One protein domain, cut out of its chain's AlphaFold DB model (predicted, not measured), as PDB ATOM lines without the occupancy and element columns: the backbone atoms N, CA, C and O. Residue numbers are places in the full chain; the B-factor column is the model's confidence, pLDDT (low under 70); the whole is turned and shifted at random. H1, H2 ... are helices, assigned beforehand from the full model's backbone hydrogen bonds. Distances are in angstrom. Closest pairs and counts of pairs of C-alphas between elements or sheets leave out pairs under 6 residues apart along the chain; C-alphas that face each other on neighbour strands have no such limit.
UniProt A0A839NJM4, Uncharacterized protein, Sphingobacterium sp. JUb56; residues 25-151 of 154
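AT A GLANCE: This is residues 25 to 151 of the 154 residues of an uncharacterized protein of Sphingobacterium sp. JUb56 (UniProt A0A839NJM4). What shape do these atoms make? One very long helix, H1, sticks out as an arm with residues 25 to 60 from a compact head, in which H2, H3 and H4 pack side by side and residues 65 to 72 of H1 join them. What is it built of? The printed part has 127 residues with four named helices, in the order H1, H2, H3, H4, and no named strand, an all helix class. How far does it spread? It is extended, with a radius of gyration of the C-alphas of 25.8 A and spans of 92 by 24 by 17 A, the arm making the length.

HOW THE PARTS SIT: What does the first helix meet? H1, residues 25 to 72, touches H2, residues 83 to 101, with residues 65 to 72 alone; the closest C-alphas, of Met 65 and Ile 100, are 6.0 A apart. H1 touches H4, residues 133 to 151, with residues 67 to 72 alone, closest at the C-alphas of Ala 68 and Ala 150, 4.2 A. How do the others stand? H2 and H3, residues 105 to 127, form a hairpin at a shallow tilt of 16 degrees, the C-alphas of Arg 99 and Ala 111 closest at 5.0 A. H2 and H4 touch and run the same way, closest at the C-alphas of Ala 89 and Ile 139, 5.3 A. H1 to H4 are an up and down bundle, each helix running against the one before; H1 and H3 are apart. Are the helix backbones complete? In H1, H2, H3 and H4 every O i to N i+4 pair is within hydrogen-bond range.

IN THESE COORDINATES: Where does H1 run? It spans 69.8 A from C-alpha 25 at (134.189, 130.751, 138.763) to C-alpha 72 at (166.149, 181.317, 174.822). How long are the rest? H2 measures 26.6 A, H3 33.2 A and H4 27.2 A, ending at C-alpha 151 at (157.161, 181.802, 171.285).

THE WHOLE: Which C-alphas are farthest apart? Those of Glu 25 and Lys 129, 91.8 A. Are there cuts or long links? The printed part has no cut, and no link is long. Where is confidence low? Residues 25 to 27, 49 and 52 to 53 have pLDDT under 70.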
ATOM      1  N   GLU A  25     133.620 130.907 137.408       64.00
ATOM      2  CA  GLU A  25     134.189 130.751 138.763       64.00
ATOM      3  C   GLU A  25     135.690 131.081 138.818       64.00
ATOM      4  O   GLU A  25     136.192 131.577 139.824       64.00
ATOM      5  N   LYS A  26     136.441 130.814 137.738       66.44
ATOM      6  CA  LYS A  26     137.854 131.226 137.646       66.44
ATOM      7  C   LYS A  26     138.000 132.740 137.513       66.44
ATOM      8  O   LYS A  26     138.941 133.292 138.074       66.44
ATOM      9  N   ALA A  27     137.103 133.390 136.774       67.06
ATOM     10  CA  ALA A  27     137.082 134.843 136.649       67.06
ATOM     11  C   ALA A  27     136.678 135.511 137.971       67.06
ATOM     12  O   ALA A  27     137.313 136.481 138.362       67.06
ATOM     13  N   GLU A  28     135.699 134.953 138.682       71.62
ATOM     14  CA  GLU A  28     135.240 135.431 139.990       71.62
ATOM     15  C   GLU A  28     136.346 135.306 141.047       71.62
ATOM     16  O   GLU A  28     136.716 136.303 141.654       71.62
ATOM     17  N   LYS A  29     137.015 134.148 141.147       70.88
ATOM     18  CA  LYS A  29     138.187 133.988 142.030       70.88
ATOM     19  C   LYS A  29     139.361 134.891 141.657       70.88
ATOM     20  O   LYS A  29     140.075 135.364 142.534       70.88
ATOM     21  N   ALA A  30     139.611 135.109 140.364       71.44
ATOM     22  CA  ALA A  30     140.666 136.021 139.927       71.44
ATOM     23  C   ALA A  30     140.322 137.480 140.258       71.44
ATOM     24  O   ALA A  30     141.218 138.260 140.581       71.44
ATOM     25  N   MET A  31     139.039 137.837 140.196       73.06
ATOM     26  CA  MET A  31     138.535 139.149 140.579       73.06
ATOM     27  C   MET A  31     138.637 139.351 142.094       73.06
ATOM     28  O   MET A  31     139.250 140.332 142.499       73.06
ATOM     29  N   GLU A  32     138.194 138.388 142.908       74.69
ATOM     30  CA  GLU A  32     138.355 138.404 144.373       74.69
ATOM     31  C   GLU A  32     139.829 138.543 144.783       74.69
ATOM     32  O   GLU A  32     140.174 139.410 145.576       74.69
ATOM     33  N   GLN A  33     140.737 137.766 144.183       76.19
ATOM     34  CA  GLN A  33     142.176 137.869 144.466       76.19
ATOM     35  C   GLN A  33     142.791 139.201 144.024       76.19
ATOM     36  O   GLN A  33     143.812 139.626 144.566       76.19
ATOM     37  N   THR A  34     142.235 139.832 142.990       75.88
ATOM     38  CA  THR A  34     142.697 141.147 142.531       75.88
ATOM     39  C   THR A  34     142.187 142.243 143.458       75.88
ATOM     40  O   THR A  34     142.938 143.161 143.769       75.88
ATOM     41  N   GLU A  35     140.948 142.127 143.933       71.38
ATOM     42  CA  GLU A  35     140.347 143.024 144.919       71.38
ATOM     43  C   GLU A  35     141.061 142.929 146.273       71.38
ATOM     44  O   GLU A  35     141.446 143.956 146.824       71.38
ATOM     45  N   GLU A  36     141.362 141.715 146.743       74.31
ATOM     46  CA  GLU A  36     142.134 141.472 147.968       74.31
ATOM     47  C   GLU A  36     143.538 142.090 147.872       74.31
ATOM     48  O   GLU A  36     143.937 142.875 148.730       74.31
ATOM     49  N   LYS A  37     144.258 141.865 146.762       78.25
ATOM     50  CA  LYS A  37     145.574 142.493 146.530       78.25
ATOM     51  C   LYS A  37     145.505 144.014 146.415       78.25
ATOM     52  O   LYS A  37     146.457 144.693 146.797       78.25
ATOM     53  N   ALA A  38     144.427 144.556 145.850       72.06
ATOM     54  CA  ALA A  38     144.228 145.997 145.756       72.06
ATOM     55  C   ALA A  38     143.936 146.610 147.136       72.06
ATOM     56  O   ALA A  38     144.488 147.664 147.448       72.06
ATOM     57  N   MET A  39     143.134 145.940 147.972       77.00
ATOM     58  CA  MET A  39     142.894 146.331 149.365       77.00
ATOM     59  C   MET A  39     144.161 146.253 150.217       77.00
ATOM     60  O   MET A  39     144.433 147.186 150.974       77.00
ATOM     61  N   ASP A  40     144.960 145.196 150.075       80.75
ATOM     62  CA  ASP A  40     146.237 145.061 150.779       80.75
ATOM     63  C   ASP A  40     147.205 146.180 150.378       80.75
ATOM     64  O   ASP A  40     147.765 146.859 151.238       80.75
ATOM     65  N   ALA A  41     147.341 146.451 149.075       79.44
ATOM     66  CA  ALA A  41     148.188 147.533 148.580       79.44
ATOM     67  C   ALA A  41     147.702 148.921 149.033       79.44
ATOM     68  O   ALA A  41     148.524 149.782 149.345       79.44
ATOM     69  N   ALA A  42     146.384 149.146 149.091       74.25
ATOM     70  CA  ALA A  42     145.809 150.383 149.614       74.25
ATOM     71  C   ALA A  42     146.095 150.542 151.114       74.25
ATOM     72  O   ALA A  42     146.556 151.597 151.539       74.25
ATOM     73  N   THR A  43     145.924 149.473 151.894       76.25
ATOM     74  CA  THR A  43     146.215 149.454 153.335       76.25
ATOM     75  C   THR A  43     147.701 149.700 153.612       76.25
ATOM     76  O   THR A  43     148.061 150.434 154.533       76.25
ATOM     77  N   ASP A  44     148.591 149.107 152.818       79.00
ATOM     78  CA  ASP A  44     150.034 149.317 152.947       79.00
ATOM     79  C   ASP A  44     150.449 150.732 152.525       79.00
ATOM     80  O   ASP A  44     151.320 151.332 153.164       79.00
ATOM     81  N   ALA A  45     149.802 151.302 151.504       72.06
ATOM     82  CA  ALA A  45     150.001 152.693 151.108       72.06
ATOM     83  C   ALA A  45     149.510 153.676 152.186       72.06
ATOM     84  O   ALA A  45     150.219 154.637 152.481       72.06
ATOM     85  N   GLU A  46     148.361 153.422 152.819       73.50
ATOM     86  CA  GLU A  46     147.856 154.206 153.955       73.50
ATOM     87  C   GLU A  46     148.827 154.154 155.137       73.50
ATOM     88  O   GLU A  46     149.270 155.197 155.613       73.50
ATOM     89  N   LYS A  47     149.284 152.960 155.538       81.19
ATOM     90  CA  LYS A  47     150.288 152.811 156.609       81.19
ATOM     91  C   LYS A  47     151.598 153.532 156.291       81.19
ATOM     92  O   LYS A  47     152.212 154.120 157.182       81.19
ATOM     93  N   ALA A  48     152.063 153.467 155.043       75.56
ATOM     94  CA  ALA A  48     153.268 154.172 154.616       75.56
ATOM     95  C   ALA A  48     153.071 155.697 154.625       75.56
ATOM     96  O   ALA A  48     153.968 156.419 155.061       75.56
ATOM     97  N   SER A  49     151.898 156.171 154.194       68.69
ATOM     98  CA  SER A  49     151.506 157.582 154.211       68.69
ATOM     99  C   SER A  49     151.417 158.124 155.638       68.69
ATOM    100  O   SER A  49     152.054 159.129 155.945       68.69
ATOM    101  N   ASP A  50     150.724 157.426 156.537       70.00
ATOM    102  CA  ASP A  50     150.606 157.800 157.950       70.00
ATOM    103  C   ASP A  50     151.973 157.836 158.632       70.00
ATOM    104  O   ASP A  50     152.286 158.751 159.394       70.00
ATOM    105  N   LYS A  51     152.839 156.865 158.327       74.19
ATOM    106  CA  LYS A  51     154.211 156.854 158.836       74.19
ATOM    107  C   LYS A  51     155.018 158.047 158.318       74.19
ATOM    108  O   LYS A  51     155.747 158.655 159.096       74.19
ATOM    109  N   ALA A  52     154.900 158.388 157.036       68.75
ATOM    110  CA  ALA A  52     155.591 159.538 156.456       68.75
ATOM    111  C   ALA A  52     155.086 160.865 157.049       68.75
ATOM    112  O   ALA A  52     155.901 161.711 157.415       68.75
ATOM    113  N   ALA A  53     153.769 161.014 157.210       67.31
ATOM    114  CA  ALA A  53     153.149 162.180 157.834       67.31
ATOM    115  C   ALA A  53     153.575 162.341 159.302       67.31
ATOM    116  O   ALA A  53     153.922 163.442 159.726       67.31
ATOM    117  N   ASN A  54     153.632 161.244 160.065       71.50
ATOM    118  CA  ASN A  54     154.113 161.266 161.447       71.50
ATOM    119  C   ASN A  54     155.596 161.650 161.543       71.50
ATOM    120  O   ASN A  54     155.955 162.457 162.395       71.50
ATOM    121  N   ILE A  55     156.457 161.146 160.649       75.38
ATOM    122  CA  ILE A  55     157.882 161.528 160.611       75.38
ATOM    123  C   ILE A  55     158.046 163.029 160.328       75.38
ATOM    124  O   ILE A  55     158.890 163.682 160.941       75.38
ATOM    125  N   ASP A  56     157.258 163.584 159.405       75.00
ATOM    126  CA  ASP A  56     157.326 165.009 159.065       75.00
ATOM    127  C   ASP A  56     156.820 165.898 160.214       75.00
ATOM    128  O   ASP A  56     157.429 166.925 160.542       75.00
ATOM    129  N   MET A  57     155.766 165.454 160.903       73.56
ATOM    130  CA  MET A  57     155.253 166.112 162.102       73.56
ATOM    131  C   MET A  57     156.280 166.089 163.241       73.56
ATOM    132  O   MET A  57     156.591 167.142 163.796       73.56
ATOM    133  N   GLU A  58     156.871 164.930 163.547       78.94
ATOM    134  CA  GLU A  58     157.928 164.811 164.560       78.94
ATOM    135  C   GLU A  58     159.127 165.703 164.226       78.94
ATOM    136  O   GLU A  58     159.631 166.423 165.088       78.94
ATOM    137  N   LYS A  59     159.568 165.712 162.962       78.88
ATOM    138  CA  LYS A  59     160.679 166.557 162.510       78.88
ATOM    139  C   LYS A  59     160.380 168.043 162.703       78.88
ATOM    140  O   LYS A  59     161.261 168.784 163.140       78.88
ATOM    141  N   THR A  60     159.155 168.469 162.405       83.00
ATOM    142  CA  THR A  60     158.712 169.852 162.612       83.00
ATOM    143  C   THR A  60     158.702 170.205 164.097       83.00
ATOM    144  O   THR A  60     159.265 171.228 164.482       83.00
ATOM    145  N   VAL A  61     158.160 169.330 164.950       83.62
ATOM    146  CA  VAL A  61     158.149 169.523 166.408       83.62
ATOM    147  C   VAL A  61     159.575 169.655 166.951       83.62
ATOM    148  O   VAL A  61     159.882 170.645 167.611       83.62
ATOM    149  N   TYR A  62     160.483 168.737 166.612       87.06
ATOM    150  CA  TYR A  62     161.875 168.808 167.068       87.06
ATOM    151  C   TYR A  62     162.621 170.038 166.533       87.06
ATOM    152  O   TYR A  62     163.422 170.632 167.257       87.06
ATOM    153  N   SER A  63     162.352 170.449 165.291       87.25
ATOM    154  CA  SER A  63     162.902 171.686 164.723       87.25
ATOM    155  C   SER A  63     162.440 172.914 165.511       87.25
ATOM    156  O   SER A  63     163.254 173.769 165.861       87.25
ATOM    157  N   ASN A  64     161.153 172.969 165.849       88.94
ATOM    158  CA  ASN A  64     160.554 174.049 166.625       88.94
ATOM    159  C   ASN A  64     161.120 174.108 168.053       88.94
ATOM    160  O   ASN A  64     161.501 175.179 168.522       88.94
ATOM    161  N   MET A  65     161.280 172.956 168.716       92.50
ATOM    162  CA  MET A  65     161.940 172.865 170.027       92.50
ATOM    163  C   MET A  65     163.387 173.376 169.967       92.50
ATOM    164  O   MET A  65     163.825 174.135 170.833       92.50
ATOM    165  N   ALA A  66     164.147 172.991 168.938       92.50
ATOM    166  CA  ALA A  66     165.528 173.437 168.768       92.50
ATOM    167  C   ALA A  66     165.620 174.952 168.518       92.50
ATOM    168  O   ALA A  66     166.472 175.619 169.108       92.50
ATOM    169  N   ALA A  67     164.729 175.505 167.690       92.69
ATOM    170  CA  ALA A  67     164.654 176.939 167.427       92.69
ATOM    171  C   ALA A  67     164.309 177.735 168.695       92.69
ATOM    172  O   ALA A  67     164.993 178.713 169.007       92.69
ATOM    173  N   ALA A  68     163.318 177.278 169.465       94.06
ATOM    174  CA  ALA A  68     162.931 177.884 170.735       94.06
ATOM    175  C   ALA A  68     164.079 177.862 171.758       94.06
ATOM    176  O   ALA A  68     164.422 178.906 172.313       94.06
ATOM    177  N   ASN A  69     164.749 176.719 171.945       94.69
ATOM    178  CA  ASN A  69     165.920 176.624 172.825       94.69
ATOM    179  C   ASN A  69     167.057 177.558 172.381       94.69
ATOM    180  O   ASN A  69     167.667 178.239 173.205       94.69
ATOM    181  N   ALA A  70     167.337 177.631 171.077       95.19
ATOM    182  CA  ALA A  70     168.362 178.523 170.540       95.19
ATOM    183  C   ALA A  70     168.005 180.010 170.710       95.19
ATOM    184  O   ALA A  70     168.903 180.845 170.832       95.19
ATOM    185  N   ALA A  71     166.717 180.358 170.699       95.75
ATOM    186  CA  ALA A  71     166.250 181.709 170.982       95.75
ATOM    187  C   ALA A  71     166.400 182.052 172.469       95.75
ATOM    188  O   ALA A  71     166.968 183.095 172.789       95.75
ATOM    189  N   VAL A  72     165.990 181.151 173.366       95.12
ATOM    190  CA  VAL A  72     166.149 181.317 174.822       95.12
ATOM    191  C   VAL A  72     167.619 181.435 175.216       95.12
ATOM    192  O   VAL A  72     167.971 182.320 175.985       95.12
ATOM    193  N   ALA A  73     168.510 180.637 174.623       94.38
ATOM    194  CA  ALA A  73     169.946 180.692 174.909       94.38
ATOM    195  C   ALA A  73     170.609 182.045 174.570       94.38
ATOM    196  O   ALA A  73     171.716 182.321 175.032       94.38
ATOM    197  N   LYS A  74     169.961 182.895 173.759       95.50
ATOM    198  CA  LYS A  74     170.433 184.259 173.458       95.50
ATOM    199  C   LYS A  74     170.014 185.276 174.518       95.50
ATOM    200  O   LYS A  74     170.544 186.386 174.520       95.50
ATOM    201  N   ILE A  75     169.073 184.926 175.392       96.56
ATOM    202  CA  ILE A  75     168.642 185.783 176.490       96.56
ATOM    203  C   ILE A  75     169.684 185.679 177.601       96.56
ATOM    204  O   ILE A  75     169.868 184.640 178.229       96.56
ATOM    205  N   ALA A  76     170.415 186.770 177.819       94.69
ATOM    206  CA  ALA A  76     171.438 186.814 178.849       94.69
ATOM    207  C   ALA A  76     170.799 186.842 180.243       94.69
ATOM    208  O   ALA A  76     169.902 187.645 180.506       94.69
ATOM    209  N   MET A  77     171.314 186.011 181.153       92.94
ATOM    210  CA  MET A  77     170.931 186.076 182.561       92.94
ATOM    211  C   MET A  77     171.275 187.467 183.125       92.94
ATOM    212  O   MET A  77     172.394 187.952 182.910       92.94
ATOM    213  N   PRO A  78     170.347 188.126 183.839       93.81
ATOM    214  CA  PRO A  78     170.588 189.458 184.371       93.81
ATOM    215  C   PRO A  78     171.696 189.455 185.430       93.81
ATOM    216  O   PRO A  78     171.975 188.452 186.088       93.81
ATOM    217  N   ALA A  79     172.311 190.620 185.638       95.62
ATOM    218  CA  ALA A  79     173.167 190.830 186.796       95.62
ATOM    219  C   ALA A  79     172.298 190.874 188.063       95.62
ATOM    220  O   ALA A  79     171.385 191.695 188.169       95.62
ATOM    221  N   LEU A  80     172.597 189.982 189.008       97.25
ATOM    222  CA  LEU A  80     171.818 189.772 190.229       97.25
ATOM    223  C   LEU A  80     172.696 189.949 191.464       97.25
ATOM    224  O   LEU A  80     173.873 189.568 191.467       97.25
ATOM    225  N   SER A  81     172.112 190.527 192.510       95.19
ATOM    226  CA  SER A  81     172.841 191.048 193.669       95.19
ATOM    227  C   SER A  81     173.442 189.969 194.570       95.19
ATOM    228  O   SER A  81     174.444 190.214 195.242       95.19
ATOM    229  N   ASN A  82     172.845 188.773 194.603       96.50
ATOM    230  CA  ASN A  82     173.232 187.706 195.521       96.50
ATOM    231  C   ASN A  82     173.000 186.298 194.943       96.50
ATOM    232  O   ASN A  82     172.452 186.133 193.852       96.50
ATOM    233  N   SER A  83     173.455 185.269 195.665       97.69
ATOM    234  CA  SER A  83     173.348 183.870 195.233       97.69
ATOM    235  C   SER A  83     171.907 183.373 195.152       97.69
ATOM    236  O   SER A  83     171.589 182.663 194.206       97.69
ATOM    237  N   LYS A  84     171.027 183.776 196.078       97.88
ATOM    238  CA  LYS A  84     169.624 183.343 196.067       97.88
ATOM    239  C   LYS A  84     168.870 183.911 194.866       97.88
ATOM    240  O   LYS A  84     168.093 183.199 194.247       97.88
ATOM    241  N   ALA A  85     169.134 185.160 194.493       97.94
ATOM    242  CA  ALA A  85     168.577 185.745 193.278       97.94
ATOM    243  C   ALA A  85     169.006 184.954 192.029       97.94
ATOM    244  O   ALA A  85     168.176 184.653 191.177       97.94
ATOM    245  N   LYS A  86     170.289 184.572 191.939       98.00
ATOM    246  CA  LYS A  86     170.816 183.766 190.822       98.00
ATOM    247  C   LYS A  86     170.205 182.371 190.756       98.00
ATOM    248  O   LYS A  86     169.898 181.911 189.666       98.00
ATOM    249  N   GLU A  87     170.040 181.727 191.907       98.25
ATOM    250  CA  GLU A  87     169.368 180.431 192.036       98.25
ATOM    251  C   GLU A  87     167.945 180.515 191.474       98.25
ATOM    252  O   GLU A  87     167.647 179.847 190.494       98.25
ATOM    253  N   LEU A  88     167.134 181.459 191.965       98.38
ATOM    254  CA  LEU A  88     165.752 181.649 191.508       98.38
ATOM    255  C   LEU A  88     165.649 181.965 190.005       98.38
ATOM    256  O   LEU A  88     164.745 181.490 189.326       98.38
ATOM    257  N   ALA A  89     166.577 182.761 189.465       97.94
ATOM    258  CA  ALA A  89     166.632 183.035 188.028       97.94
ATOM    259  C   ALA A  89     166.960 181.783 187.205       97.94
ATOM    260  O   ALA A  89     166.443 181.605 186.101       97.94
ATOM    261  N   SER A  90     167.859 180.948 187.728       97.56
ATOM    262  CA  SER A  90     168.271 179.702 187.095       97.56
ATOM    263  C   SER A  90     167.149 178.670 187.118       97.56
ATOM    264  O   SER A  90     166.934 178.026 186.095       97.56
ATOM    265  N   ASP A  91     166.443 178.539 188.240       97.94
ATOM    266  CA  ASP A  91     165.319 177.613 188.397       97.94
ATOM    267  C   ASP A  91     164.200 177.977 187.414       97.94
ATOM    268  O   ASP A  91     163.874 177.177 186.539       97.94
ATOM    269  N   LEU A  92     163.775 179.248 187.403       97.94
ATOM    270  CA  LEU A  92     162.778 179.740 186.447       97.94
ATOM    271  C   LEU A  92     163.203 179.522 184.985       97.94
ATOM    272  O   LEU A  92     162.405 179.111 184.144       97.94
ATOM    273  N   GLY A  93     164.469 179.803 184.660       95.94
ATOM    274  CA  GLY A  93     165.006 179.574 183.318       95.94
ATOM    275  C   GLY A  93     164.994 178.096 182.923       95.94
ATOM    276  O   GLY A  93     164.686 177.771 181.776       95.94
ATOM    277  N   LYS A  94     165.292 177.201 183.870       96.88
ATOM    278  CA  LYS A  94     165.262 175.755 183.661       96.88
ATOM    279  C   LYS A  94     163.836 175.268 183.411       96.88
ATOM    280  O   LYS A  94     163.628 174.606 182.402       96.88
ATOM    281  N   SER A  95     162.862 175.670 184.223       97.56
ATOM    282  CA  SER A  95     161.453 175.286 184.050       97.56
ATOM    283  C   SER A  95     160.894 175.732 182.690       97.56
ATOM    284  O   SER A  95     160.147 175.003 182.038       97.56
ATOM    285  N   ILE A  96     161.326 176.893 182.179       97.31
ATOM    286  CA  ILE A  96     160.991 177.345 180.816       97.31
ATOM    287  C   ILE A  96     161.605 176.430 179.746       97.31
ATOM    288  O   ILE A  96     160.933 176.082 178.773       97.31
ATOM    289  N   VAL A  97     162.868 176.033 179.902       96.25
ATOM    290  CA  VAL A  97     163.530 175.092 178.985       96.25
ATOM    291  C   VAL A  97     162.868 173.715 179.042       96.25
ATOM    292  O   VAL A  97     162.630 173.110 177.997       96.25
ATOM    293  N   ASP A  98     162.502 173.241 180.229       96.56
ATOM    294  CA  ASP A  98     161.787 171.978 180.418       96.56
ATOM    295  C   ASP A  98     160.417 172.035 179.725       96.56
ATOM    296  O   ASP A  98     160.065 171.127 178.971       96.56
ATOM    297  N   ARG A  99     159.707 173.169 179.811       95.38
ATOM    298  CA  ARG A  99     158.450 173.403 179.083       95.38
ATOM    299  C   ARG A  99     158.597 173.397 177.559       95.38
ATOM    300  O   ARG A  99     157.673 172.966 176.865       95.38
ATOM    301  N   ILE A 100     159.713 173.899 177.027       94.88
ATOM    302  CA  ILE A 100     160.034 173.836 175.587       94.88
ATOM    303  C   ILE A 100     160.323 172.393 175.171       94.88
ATOM    304  O   ILE A 100     159.981 171.988 174.063       94.88
ATOM    305  N   ASN A 101     160.957 171.626 176.059       94.38
ATOM    306  CA  ASN A 101     161.400 170.265 175.787       94.38
ATOM    307  C   ASN A 101     160.361 169.179 176.108       94.38
ATOM    308  O   ASN A 101     160.574 168.015 175.756       94.38
ATOM    309  N   ALA A 102     159.251 169.559 176.737       92.94
ATOM    310  CA  ALA A 102     158.125 168.701 177.061       92.94
ATOM    311  C   ALA A 102     157.544 168.033 175.804       92.94
ATOM    312  O   ALA A 102     157.289 168.689 174.791       92.94
ATOM    313  N   LYS A 103     157.338 166.713 175.871       88.75
ATOM    314  CA  LYS A 103     156.890 165.903 174.723       88.75
ATOM    315  C   LYS A 103     155.454 165.424 174.858       88.75
ATOM    316  O   LYS A 103     154.841 165.048 173.862       88.75
ATOM    317  N   THR A 104     154.932 165.414 176.079       89.25
ATOM    318  CA  THR A 104     153.561 165.018 176.381       89.25
ATOM    319  C   THR A 104     152.785 166.187 176.978       89.25
ATOM    320  O   THR A 104     153.364 167.146 177.487       89.25
ATOM    321  N   ASN A 105     151.453 166.113 176.926       88.88
ATOM    322  CA  ASN A 105     150.605 167.117 177.569       88.88
ATOM    323  C   ASN A 105     150.801 167.149 179.090       88.88
ATOM    324  O   ASN A 105     150.690 168.218 179.683       88.88
ATOM    325  N   ASP A 106     151.113 166.009 179.706       93.62
ATOM    326  CA  ASP A 106     151.370 165.938 181.142       93.62
ATOM    327  C   ASP A 106     152.673 166.670 181.492       93.62
ATOM    328  O   ASP A 106     152.647 167.539 182.361       93.62
ATOM    329  N   ASP A 107     153.756 166.435 180.737       91.81
ATOM    330  CA  ASP A 107     155.029 167.163 180.901       91.81
ATOM    331  C   ASP A 107     154.839 168.678 180.703       91.81
ATOM    332  O   ASP A 107     155.432 169.499 181.398       91.81
ATOM    333  N   ILE A 108     153.997 169.061 179.737       89.88
ATOM    334  CA  ILE A 108     153.655 170.460 179.461       89.88
ATOM    335  C   ILE A 108     152.980 171.100 180.677       89.88
ATOM    336  O   ILE A 108     153.348 172.205 181.073       89.88
ATOM    337  N   VAL A 109     151.988 170.416 181.250       93.75
ATOM    338  CA  VAL A 109     151.228 170.908 182.404       93.75
ATOM    339  C   VAL A 109     152.098 170.951 183.656       93.75
ATOM    340  O   VAL A 109     151.957 171.876 184.452       93.75
ATOM    341  N   GLU A 110     152.981 169.971 183.850       96.06
ATOM    342  CA  GLU A 110     153.938 169.949 184.957       96.06
ATOM    343  C   GLU A 110     154.910 171.126 184.860       96.06
ATOM    344  O   GLU A 110     154.941 171.960 185.761       96.06
ATOM    345  N   ALA A 111     155.568 171.307 183.713       94.88
ATOM    346  CA  ALA A 111     156.493 172.420 183.527       94.88
ATOM    347  C   ALA A 111     155.803 173.799 183.620       94.88
ATOM    348  O   ALA A 111     156.402 174.772 184.073       94.88
ATOM    349  N   GLU A 112     154.527 173.920 183.227       95.06
ATOM    350  CA  GLU A 112     153.750 175.152 183.445       95.06
ATOM    351  C   GLU A 112     153.482 175.435 184.927       95.06
ATOM    352  O   GLU A 112     153.502 176.601 185.332       95.06
ATOM    353  N   LYS A 113     153.253 174.399 185.741       97.44
ATOM    354  CA  LYS A 113     153.128 174.555 187.196       97.44
ATOM    355  C   LYS A 113     154.452 174.986 187.807       97.44
ATOM    356  O   LYS A 113     154.434 175.938 188.582       97.44
ATOM    357  N   ASP A 114     155.558 174.373 187.399       97.62
ATOM    358  CA  ASP A 114     156.894 174.715 187.896       97.62
ATOM    359  C   ASP A 114     157.235 176.180 187.594       97.62
ATOM    360  O   ASP A 114     157.637 176.921 188.482       97.62
ATOM    361  N   ILE A 115     156.940 176.669 186.382       97.75
ATOM    362  CA  ILE A 115     157.107 178.094 186.040       97.75
ATOM    363  C   ILE A 115     156.288 179.000 186.976       97.75
ATOM    364  O   ILE A 115     156.749 180.073 187.371       97.75
ATOM    365  N   ILE A 116     155.051 178.621 187.306       97.88
ATOM    366  CA  ILE A 116     154.198 179.404 188.214       97.88
ATOM    367  C   ILE A 116     154.752 179.368 189.645       97.88
ATOM    368  O   ILE A 116     154.753 180.401 190.324       97.88
ATOM    369  N   GLU A 117     155.219 178.207 190.097       98.31
ATOM    370  CA  GLU A 117     155.833 178.021 191.409       98.31
ATOM    371  C   GLU A 117     157.118 178.842 191.533       98.31
ATOM    372  O   GLU A 117     157.213 179.665 192.441       98.31
ATOM    373  N   ASP A 118     158.022 178.770 190.557       98.31
ATOM    374  CA  ASP A 118     159.272 179.534 190.530       98.31
ATOM    375  C   ASP A 118     159.026 181.050 190.581       98.31
ATOM    376  O   ASP A 118     159.685 181.790 191.320       98.31
ATOM    377  N   ARG A 119     158.029 181.551 189.835       98.25
ATOM    378  CA  ARG A 119     157.631 182.972 189.907       98.25
ATOM    379  C   ARG A 119     157.078 183.336 191.281       98.25
ATOM    380  O   ARG A 119     157.344 184.433 191.782       98.25
ATOM    381  N   THR A 120     156.325 182.431 191.895       98.25
ATOM    382  CA  THR A 120     155.799 182.614 193.253       98.25
ATOM    383  C   THR A 120     156.931 182.624 194.280       98.25
ATOM    384  O   THR A 120     156.921 183.450 195.193       98.25
ATOM    385  N   ASP A 121     157.947 181.783 194.105       98.19
ATOM    386  CA  ASP A 121     159.129 181.725 194.962       98.19
ATOM    387  C   ASP A 121     159.998 182.980 194.859       98.19
ATOM    388  O   ASP A 121     160.536 183.442 195.870       98.19
ATOM    389  N   VAL A 122     160.068 183.606 193.681       98.31
ATOM    390  CA  VAL A 122     160.672 184.937 193.508       98.31
ATOM    391  C   VAL A 122     159.929 185.992 194.332       98.31
ATOM    392  O   VAL A 122     160.556 186.734 195.096       98.31
ATOM    393  N   GLU A 123     158.598 186.045 194.237       98.19
ATOM    394  CA  GLU A 123     157.781 186.977 195.028       98.19
ATOM    395  C   GLU A 123     157.922 186.713 196.535       98.19
ATOM    396  O   GLU A 123     158.124 187.636 197.326       98.19
ATOM    397  N   LYS A 124     157.902 185.444 196.948       98.31
ATOM    398  CA  LYS A 124     158.098 185.045 198.344       98.31
ATOM    399  C   LYS A 124     159.477 185.449 198.859       98.31
ATOM    400  O   LYS A 124     159.576 186.032 199.937       98.31
ATOM    401  N   ALA A 125     160.538 185.205 198.092       98.06
ATOM    402  CA  ALA A 125     161.892 185.605 198.459       98.06
ATOM    403  C   ALA A 125     162.026 187.129 198.597       98.06
ATOM    404  O   ALA A 125     162.758 187.604 199.471       98.06
ATOM    405  N   PHE A 126     161.308 187.899 197.778       98.06
ATOM    406  CA  PHE A 126     161.232 189.350 197.916       98.06
ATOM    407  C   PHE A 126     160.514 189.763 199.210       98.06
ATOM    408  O   PHE A 126     161.052 190.560 199.982       98.06
ATOM    409  N   LEU A 127     159.342 189.185 199.499       98.06
ATOM    410  CA  LEU A 127     158.586 189.458 200.729       98.06
ATOM    411  C   LEU A 127     159.378 189.089 201.995       98.06
ATOM    412  O   LEU A 127     159.344 189.811 202.992       98.06
ATOM    413  N   GLU A 128     160.150 188.006 201.933       98.06
ATOM    414  CA  GLU A 128     161.064 187.555 202.988       98.06
ATOM    415  C   GLU A 128     162.381 188.354 203.042       98.06
ATOM    416  O   GLU A 128     163.243 188.062 203.871       98.06
ATOM    417  N   LYS A 129     162.550 189.372 202.185       97.62
ATOM    418  CA  LYS A 129     163.745 190.230 202.081       97.62
ATOM    419  C   LYS A 129     165.042 189.466 201.775       97.62
ATOM    420  O   LYS A 129     166.131 189.934 202.106       97.62
ATOM    421  N   LYS A 130     164.941 188.297 201.136       98.12
ATOM    422  CA  LYS A 130     166.084 187.489 200.675       98.12
ATOM    423  C   LYS A 130     166.672 188.005 199.359       98.12
ATOM    424  O   LYS A 130     167.841 187.761 199.067       98.12
ATOM    425  N   ILE A 131     165.876 188.730 198.577       98.25
ATOM    426  CA  ILE A 131     166.295 189.410 197.346       98.25
ATOM    427  C   ILE A 131     165.802 190.858 197.350       98.25
ATOM    428  O   ILE A 131     164.867 191.204 198.075       98.25
ATOM    429  N   SER A 132     166.440 191.718 196.556       98.25
ATOM    430  CA  SER A 132     165.996 193.105 196.398       98.25
ATOM    431  C   SER A 132     164.796 193.213 195.447       98.25
ATOM    432  O   SER A 132     164.539 192.311 194.651       98.25
ATOM    433  N   ALA A 133     164.084 194.346 195.485       97.94
ATOM    434  CA  ALA A 133     163.037 194.644 194.501       97.94
ATOM    435  C   ALA A 133     163.588 194.632 193.064       97.94
ATOM    436  O   ALA A 133     162.953 194.110 192.157       97.94
ATOM    437  N   GLN A 134     164.808 195.141 192.876       98.06
ATOM    438  CA  GLN A 134     165.462 195.149 191.573       98.06
ATOM    439  C   GLN A 134     165.778 193.732 191.079       98.06
ATOM    440  O   GLN A 134     165.553 193.439 189.910       98.06
ATOM    441  N   ASP A 135     166.261 192.840 191.955       98.38
ATOM    442  CA  ASP A 135     166.481 191.437 191.583       98.38
ATOM    443  C   ASP A 135     165.169 190.777 191.171       98.38
ATOM    444  O   ASP A 135     165.123 190.114 190.141       98.38
ATOM    445  N   LYS A 136     164.097 190.994 191.942       98.31
ATOM    446  CA  LYS A 136     162.763 190.475 191.632       98.31
ATOM    447  C   LYS A 136     162.331 190.871 190.220       98.31
ATOM    448  O   LYS A 136     162.004 190.010 189.408       98.31
ATOM    449  N   ASP A 137     162.386 192.167 189.919       98.31
ATOM    450  CA  ASP A 137     161.967 192.703 188.625       98.31
ATOM    451  C   ASP A 137     162.847 192.173 187.485       98.31
ATOM    452  O   ASP A 137     162.340 191.806 186.425       98.31
ATOM    453  N   HIS A 138     164.163 192.074 187.704       98.44
ATOM    454  CA  HIS A 138     165.091 191.502 186.730       98.44
ATOM    455  C   HIS A 138     164.817 190.017 186.456       98.44
ATOM    456  O   HIS A 138     164.849 189.609 185.297       98.44
ATOM    457  N   ILE A 139     164.547 189.213 187.489       98.50
ATOM    458  CA  ILE A 139     164.272 187.775 187.348       98.50
ATOM    459  C   ILE A 139     162.958 187.548 186.602       98.50
ATOM    460  O   ILE A 139     162.916 186.770 185.650       98.50
ATOM    461  N   LEU A 140     161.887 188.243 187.001       98.06
ATOM    462  CA  LEU A 140     160.581 188.089 186.361       98.06
ATOM    463  C   LEU A 140     160.624 188.533 184.899       98.06
ATOM    464  O   LEU A 140     160.104 187.826 184.037       98.06
ATOM    465  N   LYS A 141     161.312 189.647 184.614       97.94
ATOM    466  CA  LYS A 141     161.531 190.103 183.243       97.94
ATOM    467  C   LYS A 141     162.354 189.107 182.429       97.94
ATOM    468  O   LYS A 141     161.996 188.834 181.293       97.94
ATOM    469  N   TYR A 142     163.415 188.539 183.002       98.12
ATOM    470  CA  TYR A 142     164.198 187.491 182.345       98.12
ATOM    471  C   TYR A 142     163.328 186.283 181.967       98.12
ATOM    472  O   TYR A 142     163.411 185.801 180.840       98.12
ATOM    473  N   GLY A 143     162.444 185.835 182.865       97.00
ATOM    474  CA  GLY A 143     161.481 184.774 182.562       97.00
ATOM    475  C   GLY A 143     160.521 185.137 181.422       97.00
ATOM    476  O   GLY A 143     160.319 184.336 180.508       97.00
ATOM    477  N   ASP A 144     159.968 186.354 181.432       97.38
ATOM    478  CA  ASP A 144     159.080 186.837 180.366       97.38
ATOM    479  C   ASP A 144     159.805 186.966 179.016       97.38
ATOM    480  O   ASP A 144     159.260 186.559 177.988       97.38
ATOM    481  N   ASP A 145     161.046 187.462 179.015       97.31
ATOM    482  CA  ASP A 145     161.882 187.589 177.818       97.31
ATOM    483  C   ASP A 145     162.210 186.203 177.229       97.31
ATOM    484  O   ASP A 145     162.119 186.009 176.015       97.31
ATOM    485  N   CYS A 146     162.510 185.206 178.071       97.00
ATOM    486  CA  CYS A 146     162.705 183.813 177.651       97.00
ATOM    487  C   CYS A 146     161.433 183.210 177.032       97.00
ATOM    488  O   CYS A 146     161.488 182.618 175.952       97.00
ATOM    489  N   LEU A 147     160.271 183.389 177.668       95.38
ATOM    490  CA  LEU A 147     158.990 182.910 177.134       95.38
ATOM    491  C   LEU A 147     158.629 183.589 175.807       95.38
ATOM    492  O   LEU A 147     158.151 182.930 174.881       95.38
ATOM    493  N   ALA A 148     158.862 184.898 175.695       95.12
ATOM    494  CA  ALA A 148     158.641 185.644 174.463       95.12
ATOM    495  C   ALA A 148     159.576 185.170 173.341       95.12
ATOM    496  O   ALA A 148     159.123 184.965 172.214       95.12
ATOM    497  N   ALA A 149     160.853 184.935 173.652       93.69
ATOM    498  CA  ALA A 149     161.834 184.420 172.703       93.69
ATOM    499  C   ALA A 149     161.463 183.020 172.195       93.69
ATOM    500  O   ALA A 149     161.506 182.780 170.990       93.69
ATOM    501  N   ALA A 150     161.045 182.123 173.091       91.81
ATOM    502  CA  ALA A 150     160.601 180.781 172.728       91.81
ATOM    503  C   ALA A 150     159.382 180.813 171.794       91.81
ATOM    504  O   ALA A 150     159.367 180.121 170.780       91.81
ATOM    505  N   ARG A 151     158.382 181.652 172.099       90.00
ATOM    506  CA  ARG A 151     157.161 181.802 171.285       90.00
ATOM    507  C   ARG A 151     157.418 182.437 169.921       90.00
ATOM    508  O   ARG A 151     156.746 182.081 168.967       90.00
TER     509      ARG A 151